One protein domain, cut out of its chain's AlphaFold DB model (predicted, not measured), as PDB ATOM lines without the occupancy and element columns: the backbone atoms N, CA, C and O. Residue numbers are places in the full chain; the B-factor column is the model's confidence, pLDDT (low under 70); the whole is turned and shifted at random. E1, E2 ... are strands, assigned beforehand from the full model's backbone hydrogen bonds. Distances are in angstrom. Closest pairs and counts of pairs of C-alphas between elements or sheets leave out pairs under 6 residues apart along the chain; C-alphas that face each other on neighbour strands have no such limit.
ATOM      1  N   PRO A  84     131.795 133.662 145.817       83.31
ATOM      2  CA  PRO A  84     132.351 134.689 144.948       83.31
ATOM      3  C   PRO A  84     131.324 135.115 143.891       83.31
ATOM      4  O   PRO A  84     130.682 134.261 143.269       83.31
ATOM      5  N   LEU A  85     131.145 136.426 143.702       82.69
ATOM      6  CA  LEU A  85     130.100 136.983 142.833       82.69
ATOM      7  C   LEU A  85     130.164 136.427 141.400       82.69
ATOM      8  O   LEU A  85     129.120 136.102 140.829       82.69
ATOM      9  N   GLY A  86     131.370 136.226 140.863       81.00
ATOM     10  CA  GLY A  86     131.596 135.705 139.512       81.00
ATOM     11  C   GLY A  86     131.133 134.257 139.308       81.00
ATOM     12  O   GLY A  86     131.054 133.790 138.176       81.00
ATOM     13  N   THR A  87     130.788 133.532 140.381       78.56
ATOM     14  CA  THR A  87     130.205 132.178 140.292       78.56
ATOM     15  C   THR A  87     128.681 132.187 140.131       78.56
ATOM     16  O   THR A  87     128.103 131.181 139.720       78.56
ATOM     17  N   LEU A  88     128.026 133.310 140.453       76.69
ATOM     18  CA  LEU A  88     126.564 133.438 140.499       76.69
ATOM     19  C   LEU A  88     126.003 134.389 139.442       76.69
ATOM     20  O   LEU A  88     124.857 134.221 139.018       76.69
ATOM     21  N   ALA A  89     126.767 135.402 139.044       78.19
ATOM     22  CA  ALA A  89     126.336 136.385 138.065       78.19
ATOM     23  C   ALA A  89     127.498 136.776 137.154       78.19
ATOM     24  O   ALA A  89     128.592 137.085 137.615       78.19
ATOM     25  N   GLU A  90     127.223 136.810 135.855       74.12
ATOM     26  CA  GLU A  90     128.132 137.401 134.880       74.12
ATOM     27  C   GLU A  90     127.888 138.917 134.798       74.12
ATOM     28  O   GLU A  90     126.734 139.364 134.894       74.12
ATOM     29  N   PRO A  91     128.936 139.732 134.579       75.00
ATOM     30  CA  PRO A  91     128.769 141.154 134.308       75.00
ATOM     31  C   PRO A  91     127.806 141.364 133.139       75.00
ATOM     32  O   PRO A  91     127.962 140.733 132.100       75.00
ATOM     33  N   GLN A  92     126.821 142.249 133.310       69.44
ATOM     34  CA  GLN A  92     125.719 142.509 132.366       69.44
ATOM     35  C   GLN A  92     124.841 141.292 131.996       69.44
ATOM     36  O   GLN A  92     124.040 141.368 131.062       69.44
ATOM     37  N   GLY A  93     124.963 140.188 132.735       69.75
ATOM     38  CA  GLY A  93     124.121 139.008 132.604       69.75
ATOM     39  C   GLY A  93     122.749 139.175 133.260       69.75
ATOM     40  O   GLY A  93     122.479 140.120 134.006       69.75
ATOM     41  N   TYR A  94     121.854 138.227 132.990       65.88
ATOM     42  CA  TYR A  94     120.545 138.182 133.638       65.88
ATOM     43  C   TYR A  94     120.673 137.702 135.088       65.88
ATOM     44  O   TYR A  94     121.305 136.683 135.361       65.88
ATOM     45  N   VAL A  95     120.008 138.398 136.014       69.06
ATOM     46  CA  VAL A  95     119.827 137.915 137.389       69.06
ATOM     47  C   VAL A  95     118.839 136.750 137.356       69.06
ATOM     48  O   VAL A  95     117.721 136.890 136.858       69.06
ATOM     49  N   THR A  96     119.261 135.593 137.859       70.19
ATOM     50  CA  THR A  96     118.437 134.384 137.935       70.19
ATOM     51  C   THR A  96     117.834 134.248 139.329       70.19
ATOM     52  O   THR A  96     118.313 134.850 140.287       70.19
ATOM     53  N   ASP A  97     116.800 133.419 139.461       65.56
ATOM     54  CA  ASP A  97     116.187 133.110 140.763       65.56
ATOM     55  C   ASP A  97     117.206 132.484 141.743       65.56
ATOM     56  O   ASP A  97     117.106 132.647 142.951       65.56
ATOM     57  N   THR A  98     118.243 131.824 141.209       63.09
ATOM     58  CA  THR A  98     119.361 131.257 141.979       63.09
ATOM     59  C   THR A  98     120.413 132.296 142.371       63.09
ATOM     60  O   THR A  98     121.156 132.055 143.308       63.09
ATOM     61  N   SER A  99     120.532 133.435 141.682       63.06
ATOM     62  CA  SER A  99     121.498 134.482 142.062       63.06
ATOM     63  C   SER A  99     120.882 135.575 142.937       63.06
ATOM     64  O   SER A  99     121.592 136.261 143.673       63.06
ATOM     65  N   ALA A 100     119.556 135.710 142.919       64.56
ATOM     66  CA  ALA A 100     118.836 136.628 143.786       64.56
ATOM     67  C   ALA A 100     118.878 136.167 145.258       64.56
ATOM     68  O   ALA A 100     118.491 135.052 145.593       64.56
ATOM     69  N   GLY A 101     119.316 137.053 146.159       70.81
ATOM     70  CA  GLY A 101     119.264 136.821 147.611       70.81
ATOM     71  C   GLY A 101     120.414 136.000 148.205       70.81
ATOM     72  O   GLY A 101     120.380 135.717 149.401       70.81
ATOM     73  N   HIS A 102     121.435 135.649 147.421       76.00
ATOM     74  CA  HIS A 102     122.656 135.032 147.944       76.00
ATOM     75  C   HIS A 102     123.601 136.069 148.562       76.00
ATOM     76  O   HIS A 102     123.764 137.171 148.033       76.00
ATOM     77  N   MET A 103     124.267 135.704 149.662       80.06
ATOM     78  CA  MET A 103     125.419 136.461 150.142       80.06
ATOM     79  C   MET A 103     126.608 136.220 149.213       80.06
ATOM     80  O   MET A 103     126.896 135.081 148.839       80.06
ATOM     81  N   VAL A 104     127.305 137.295 148.847       85.56
ATOM     82  CA  VAL A 104     128.416 137.237 147.895       85.56
ATOM     83  C   VAL A 104     129.689 137.858 148.450       85.56
ATOM     84  O   VAL A 104     129.633 138.791 149.254       85.56
ATOM     85  N   THR A 105     130.840 137.356 148.005       86.19
ATOM     86  CA  THR A 105     132.152 137.969 148.226       86.19
ATOM     87  C   THR A 105     132.690 138.568 146.934       86.19
ATOM     88  O   THR A 105     132.522 138.026 145.842       86.19
ATOM     89  N   VAL A 106     133.334 139.724 147.065       89.19
ATOM     90  CA  VAL A 106     134.006 140.425 145.972       89.19
ATOM     91  C   VAL A 106     135.105 141.306 146.556       89.19
ATOM     92  O   VAL A 106     134.950 141.851 147.652       89.19
ATOM     93  N   ALA A 107     136.213 141.449 145.838       87.19
ATOM     94  CA  ALA A 107     137.273 142.392 146.152       87.19
ATOM     95  C   ALA A 107     137.328 143.489 145.083       87.19
ATOM     96  O   ALA A 107     137.200 143.244 143.881       87.19
ATOM     97  N   GLY A 108     137.515 144.724 145.536       88.25
ATOM     98  CA  GLY A 108     137.508 145.893 144.675       88.25
ATOM     99  C   GLY A 108     137.837 147.169 145.433       88.25
ATOM    100  O   GLY A 108     138.128 147.147 146.631       88.25
ATOM    101  N   ALA A 109     137.763 148.291 144.727       88.75
ATOM    102  CA  ALA A 109     137.965 149.618 145.290       88.75
ATOM    103  C   ALA A 109     136.758 150.512 144.997       88.75
ATOM    104  O   ALA A 109     136.222 150.509 143.888       88.75
ATOM    105  N   LEU A 110     136.331 151.287 145.999       88.50
ATOM    106  CA  LEU A 110     135.329 152.330 145.798       88.50
ATOM    107  C   LEU A 110     135.931 153.447 144.943       88.50
ATOM    108  O   LEU A 110     137.028 153.927 145.240       88.50
ATOM    109  N   VAL A 111     135.212 153.863 143.903       89.12
ATOM    110  CA  VAL A 111     135.631 154.950 143.015       89.12
ATOM    111  C   VAL A 111     135.432 156.289 143.742       89.12
ATOM    112  O   VAL A 111     134.298 156.643 144.075       89.12
ATOM    113  N   PRO A 112     136.504 157.056 144.032       86.50
ATOM    114  CA  PRO A 112     136.373 158.311 144.764       86.50
ATOM    115  C   PRO A 112     135.508 159.321 144.008       86.50
ATOM    116  O   PRO A 112     135.706 159.549 142.817       86.50
ATOM    117  N   GLY A 113     134.583 159.964 144.719       85.50
ATOM    118  CA  GLY A 113     133.677 160.964 144.149       85.50
ATOM    119  C   GLY A 113     132.470 160.386 143.408       85.50
ATOM    120  O   GLY A 113     131.633 161.167 142.967       85.50
ATOM    121  N   ASP A 114     132.347 159.060 143.311       88.81
ATOM    122  CA  ASP A 114     131.208 158.391 142.677       88.81
ATOM    123  C   ASP A 114     130.295 157.755 143.737       88.81
ATOM    124  O   ASP A 114     130.285 156.542 143.985       88.81
ATOM    125  N   PHE A 115     129.572 158.638 144.428       88.19
ATOM    126  CA  PHE A 115     128.597 158.298 145.455       88.19
ATOM    127  C   PHE A 115     127.258 158.947 145.118       88.19
ATOM    128  O   PHE A 115     127.193 160.122 144.753       88.19
ATOM    129  N   VAL A 116     126.179 158.184 145.263       88.62
ATOM    130  CA  VAL A 116     124.815 158.633 144.990       88.62
ATOM    131  C   VAL A 116     123.968 158.443 146.236       88.62
ATOM    132  O   VAL A 116     123.927 157.362 146.825       88.62
ATOM    133  N   VAL A 117     123.255 159.500 146.614       88.38
ATOM    134  CA  VAL A 117     122.237 159.439 147.659       88.38
ATOM    135  C   VAL A 117     120.909 159.050 147.022       88.38
ATOM    136  O   VAL A 117     120.387 159.751 146.154       88.38
ATOM    137  N   VAL A 118     120.360 157.915 147.448       88.00
ATOM    138  CA  VAL A 118     119.052 157.422 147.011       88.00
ATOM    139  C   VAL A 118     118.041 157.660 148.128       88.00
ATOM    140  O   VAL A 118     117.951 156.878 149.077       88.00
ATOM    141  N   SER A 119     117.288 158.749 148.001       89.19
ATOM    142  CA  SER A 119     116.214 159.140 148.922       89.19
ATOM    143  C   SER A 119     114.938 158.308 148.741       89.19
ATOM    144  O   SER A 119     114.802 157.536 147.788       89.19
ATOM    145  N   ASP A 120     113.989 158.493 149.665       85.62
ATOM    146  CA  ASP A 120     112.662 157.854 149.685       85.62
ATOM    147  C   ASP A 120     112.710 156.314 149.706       85.62
ATOM    148  O   ASP A 120     111.943 155.606 149.047       85.62
ATOM    149  N   ARG A 121     113.661 155.760 150.465       85.00
ATOM    150  CA  ARG A 121     113.825 154.311 150.627       85.00
ATOM    151  C   ARG A 121     113.482 153.866 152.035       85.00
ATOM    152  O   ARG A 121     113.921 154.454 153.022       85.00
ATOM    153  N   LEU A 122     112.708 152.787 152.110       86.38
ATOM    154  CA  LEU A 122     112.281 152.179 153.362       86.38
ATOM    155  C   LEU A 122     113.395 151.292 153.932       86.38
ATOM    156  O   LEU A 122     113.882 150.392 153.252       86.38
ATOM    157  N   ASN A 123     113.745 151.509 155.195       84.00
ATOM    158  CA  ASN A 123     114.599 150.627 155.979       84.00
ATOM    159  C   ASN A 123     113.937 150.373 157.340       84.00
ATOM    160  O   ASN A 123     113.621 151.316 158.064       84.00
ATOM    161  N   ALA A 124     113.668 149.105 157.664       85.25
ATOM    162  CA  ALA A 124     113.020 148.689 158.914       85.25
ATOM    163  C   ALA A 124     111.763 149.515 159.295       85.25
ATOM    164  O   ALA A 124     111.552 149.857 160.457       85.25
ATOM    165  N   GLY A 125     110.927 149.866 158.309       87.25
ATOM    166  CA  GLY A 125     109.689 150.628 158.527       87.25
ATOM    167  C   GLY A 125     109.851 152.152 158.576       87.25
ATOM    168  O   GLY A 125     108.860 152.853 158.777       87.25
ATOM    169  N   ARG A 126     111.061 152.685 158.369       86.88
ATOM    170  CA  ARG A 126     111.332 154.126 158.293       86.88
ATOM    171  C   ARG A 126     111.817 154.515 156.902       86.88
ATOM    172  O   ARG A 126     112.729 153.889 156.371       86.88
ATOM    173  N   THR A 127     111.223 155.551 156.328       87.81
ATOM    174  CA  THR A 127     111.713 156.152 155.085       87.81
ATOM    175  C   THR A 127     112.924 157.031 155.382       87.81
ATOM    176  O   THR A 127     112.926 157.759 156.375       87.81
ATOM    177  N   GLY A 128     113.949 156.942 154.542       88.38
ATOM    178  CA  GLY A 128     115.167 157.741 154.632       88.38
ATOM    179  C   GLY A 128     115.982 157.648 153.346       88.38
ATOM    180  O   GLY A 128     115.433 157.342 152.281       88.38
ATOM    181  N   ALA A 129     117.285 157.874 153.456       89.38
ATOM    182  CA  ALA A 129     118.204 157.891 152.326       89.38
ATOM    183  C   ALA A 129     119.321 156.855 152.481       89.38
ATOM    184  O   ALA A 129     119.859 156.663 153.572       89.38
ATOM    185  N   TRP A 130     119.687 156.207 151.375       90.50
ATOM    186  CA  TRP A 130     120.861 155.336 151.298       90.50
ATOM    187  C   TRP A 130     122.005 156.041 150.584       90.50
ATOM    188  O   TRP A 130     121.809 156.591 149.502       90.50
ATOM    189  N   VAL A 131     123.203 155.957 151.154       90.38
ATOM    190  CA  VAL A 131     124.442 156.313 150.462       90.38
ATOM    191  C   VAL A 131     124.915 155.082 149.699       90.38
ATOM    192  O   VAL A 131     125.215 154.048 150.302       90.38
ATOM    193  N   VAL A 132     124.964 155.186 148.375       91.25
ATOM    194  CA  VAL A 132     125.412 154.124 147.472       91.25
ATOM    195  C   VAL A 132     126.733 154.542 146.845       91.25
ATOM    196  O   VAL A 132     126.825 155.623 146.273       91.25
ATOM    197  N   GLY A 133     127.754 153.698 146.958       91.12
ATOM    198  CA  GLY A 133     129.051 153.904 146.320       91.12
ATOM    199  C   GLY A 133     129.253 152.978 145.128       91.12
ATOM    200  O   GLY A 133     128.764 151.845 145.118       91.12
ATOM    201  N   HIS A 134     130.002 153.444 144.138       91.19
ATOM    202  CA  HIS A 134     130.436 152.621 143.017       91.19
ATOM    203  C   HIS A 134     131.676 151.801 143.410       91.19
ATOM    204  O   HIS A 134     132.755 152.356 143.625       91.19
ATOM    205  N   LEU A 135     131.535 150.474 143.499       89.56
ATOM    206  CA  LEU A 135     132.656 149.551 143.686       89.56
ATOM    207  C   LEU A 135     133.150 149.046 142.325       89.56
ATOM    208  O   LEU A 135     132.437 148.310 141.643       89.56
ATOM    209  N   SER A 136     134.379 149.408 141.955       89.31
ATOM    210  CA  SER A 136     135.089 148.801 140.826       89.31
ATOM    211  C   SER A 136     135.671 147.467 141.276       89.31
ATOM    212  O   SER A 136     136.472 147.427 142.214       89.31
ATOM    213  N   ILE A 137     135.286 146.383 140.612       87.88
ATOM    214  CA  ILE A 137     135.700 145.029 140.977       87.88
ATOM    215  C   ILE A 137     137.104 144.761 140.434       87.88
ATOM    216  O   ILE A 137     137.396 145.039 139.272       87.88
ATOM    217  N   THR A 138     137.972 144.222 141.285       84.38
ATOM    218  CA  THR A 138     139.308 143.736 140.903       84.38
ATOM    219  C   THR A 138     139.384 142.215 140.894       84.38
ATOM    220  O   THR A 138     140.198 141.663 140.162       84.38
ATOM    221  N   ASP A 139     138.568 141.555 141.718       81.75
ATOM    222  CA  ASP A 139     138.464 140.099 141.801       81.75
ATOM    223  C   ASP A 139     137.063 139.717 142.309       81.75
ATOM    224  O   ASP A 139     136.644 140.134 143.390       81.75
ATOM    225  N   ASP A 140     136.324 138.953 141.512       80.75
ATOM    226  CA  ASP A 140     135.005 138.401 141.836       80.75
ATOM    227  C   ASP A 140     135.031 136.876 142.030       80.75
ATOM    228  O   ASP A 140     133.969 136.263 142.176       80.75
ATOM    229  N   GLY A 141     136.221 136.262 142.028       78.94
ATOM    230  CA  GLY A 141     136.429 134.814 142.076       78.94
ATOM    231  C   GLY A 141     135.865 134.049 140.874       78.94
ATOM    232  O   GLY A 141     135.718 132.826 140.955       78.94
ATOM    233  N   GLY A 142     135.532 134.748 139.784       74.88
ATOM    234  CA  GLY A 142     135.140 134.160 138.510       74.88
ATOM    235  C   GLY A 142     136.337 133.640 137.694       74.88
ATOM    236  O   GLY A 142     137.497 133.781 138.091       74.88
ATOM    237  N   PRO A 152     134.645 146.599 132.343       69.88
ATOM    238  CA  PRO A 152     135.056 146.454 133.734       69.88
ATOM    239  C   PRO A 152     133.838 146.192 134.628       69.88
ATOM    240  O   PRO A 152     132.862 146.948 134.615       69.88
ATOM    241  N   ALA A 153     133.901 145.110 135.405       82.25
ATOM    242  CA  ALA A 153     132.841 144.742 136.328       82.25
ATOM    243  C   ALA A 153     132.754 145.766 137.470       82.25
ATOM    244  O   ALA A 153     133.754 146.163 138.074       82.25
ATOM    245  N   SER A 154     131.538 146.211 137.763       84.88
ATOM    246  CA  SER A 154     131.261 147.173 138.823       84.88
ATOM    247  C   SER A 154     129.925 146.876 139.477       84.88
ATOM    248  O   SER A 154     129.000 146.379 138.831       84.88
ATOM    249  N   VAL A 155     129.828 147.167 140.774       87.44
ATOM    250  CA  VAL A 155     128.609 146.943 141.555       87.44
ATOM    251  C   VAL A 155     128.310 148.170 142.419       87.44
ATOM    252  O   VAL A 155     129.212 148.687 143.084       87.44
ATOM    253  N   PRO A 156     127.051 148.647 142.448       88.38
ATOM    254  CA  PRO A 156     126.623 149.637 143.423       88.38
ATOM    255  C   PRO A 156     126.520 148.993 144.811       88.38
ATOM    256  O   PRO A 156     125.789 148.022 145.007       88.38
ATOM    257  N   VAL A 157     127.229 149.550 145.789       88.81
ATOM    258  CA  VAL A 157     127.251 149.059 147.172       88.81
ATOM    259  C   VAL A 157     126.557 150.065 148.078       88.81
ATOM    260  O   VAL A 157     126.944 151.230 148.135       88.81
ATOM    261  N   ALA A 158     125.540 149.618 148.815       90.06
ATOM    262  CA  ALA A 158     124.916 150.424 149.859       90.06
ATOM    263  C   ALA A 158     125.852 150.500 151.077       90.06
ATOM    264  O   ALA A 158     126.100 149.494 151.740       90.06
ATOM    265  N   LEU A 159     126.387 151.688 151.358       88.69
ATOM    266  CA  LEU A 159     127.382 151.914 152.414       88.69
ATOM    267  C   LEU A 159     126.740 152.262 153.757       88.69
ATOM    268  O   LEU A 159     127.273 151.917 154.809       88.69
ATOM    269  N   GLY A 160     125.595 152.944 153.734       89.50
ATOM    270  CA  GLY A 160     124.913 153.364 154.952       89.50
ATOM    271  C   GLY A 160     123.534 153.955 154.697       89.50
ATOM    272  O   GLY A 160     123.235 154.421 153.597       89.50
ATOM    273  N   TRP A 161     122.700 153.930 155.737       91.25
ATOM    274  CA  TRP A 161     121.361 154.513 155.738       91.25
ATOM    275  C   TRP A 161     121.284 155.668 156.727       91.25
ATOM    276  O   TRP A 161     121.799 155.568 157.843       91.25
ATOM    277  N   THR A 162     120.582 156.726 156.342       87.25
ATOM    278  CA  THR A 162     120.297 157.878 157.197       87.25
ATOM    279  C   THR A 162     118.800 158.165 157.208       87.25
ATOM    280  O   THR A 162     118.081 157.895 156.243       87.25
ATOM    281  N   ALA A 163     118.309 158.713 158.320       82.62
ATOM    282  CA  ALA A 163     116.894 159.046 158.460       82.62
ATOM    283  C   ALA A 163     116.504 160.342 157.739       82.62
ATOM    284  O   ALA A 163     115.319 160.577 157.513       82.62
ATOM    285  N   THR A 164     117.482 161.188 157.417       71.00
ATOM    286  CA  THR A 164     117.275 162.501 156.804       71.00
ATOM    287  C   THR A 164     118.291 162.723 155.699       71.00
ATOM    288  O   THR A 164     119.481 162.527 155.927       71.00
ATOM    289  N   ASP A 165     117.839 163.219 154.547       62.16
ATOM    290  CA  ASP A 165     118.685 163.434 153.364       62.16
ATOM    291  C   ASP A 165     119.931 164.299 153.655       62.16
ATOM    292  O   ASP A 165     120.979 164.099 153.051       62.16
ATOM    293  N   GLY A 166     119.843 165.229 154.616       60.47
ATOM    294  CA  GLY A 166     120.944 166.121 154.998       60.47
ATOM    295  C   GLY A 166     122.099 165.461 155.762       60.47
ATOM    296  O   GLY A 166     123.161 166.061 155.855       60.47
ATOM    297  N   GLU A 167     121.918 164.250 156.297       63.75
ATOM    298  CA  GLU A 167     122.996 163.477 156.939       63.75
ATOM    299  C   GLU A 167     123.740 162.571 155.944       63.75
ATOM    300  O   GLU A 167     124.797 162.039 156.271       63.75
ATOM    301  N   ALA A 168     123.188 162.377 154.741       59.22
ATOM    302  CA  ALA A 168     123.758 161.526 153.698       59.22
ATOM    303  C   ALA A 168     124.685 162.273 152.720       59.22
ATOM    304  O   ALA A 168     125.293 161.619 151.871       59.22
TER     305      ALA A 168
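Overview. This is residues 84 to 142 and 152 to 168 of the 169 residues of the protein "SURF1-like protein" of Clavibacter michiganensis subsp. phaseoli (UniProt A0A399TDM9). A long bent hairpin, E1 and E2, with E3 beside E2, makes one strongly twisted sheet; a looping stretch without named elements, residues 84 to 106, precedes it. The 76 printed residues hold three named strands, E1, E2, E3, also the sheet's order, antiparallel; the class is all strand. The whole is only just loose, close to compact, with a radius of gyration of the C-alphas of 14.2 A and spans of 38 by 30 by 18 A.

Along the chain. E1, residues 107 to 123, begins at C-alpha (137.273, 142.392, 146.152), spans 26.0 A and bends by 109 degrees at residue 120. E2, residues 126 to 139, spans 34.7 A and bends by 59 degrees at residue 136. E3, residues 154 to 162, spans 23.9 A and ends at C-alpha (120.297, 157.878, 157.197).

Arrangement. E1 and E2 are antiparallel at 160 degrees; N 118 and O 130 are 2.8 A apart, within hydrogen-bond range. E2 and E3 are antiparallel at 150 degrees, with N 157 and O 133 within hydrogen-bond range at 2.8 A.

Size, cuts and confidence. Residues 143 to 151 are not printed, a gap of 13.2 A between C-alphas 142 and 152. Confidence is under 70 at residues 92 to 95, 97 to 100, 152 and 165 to 168.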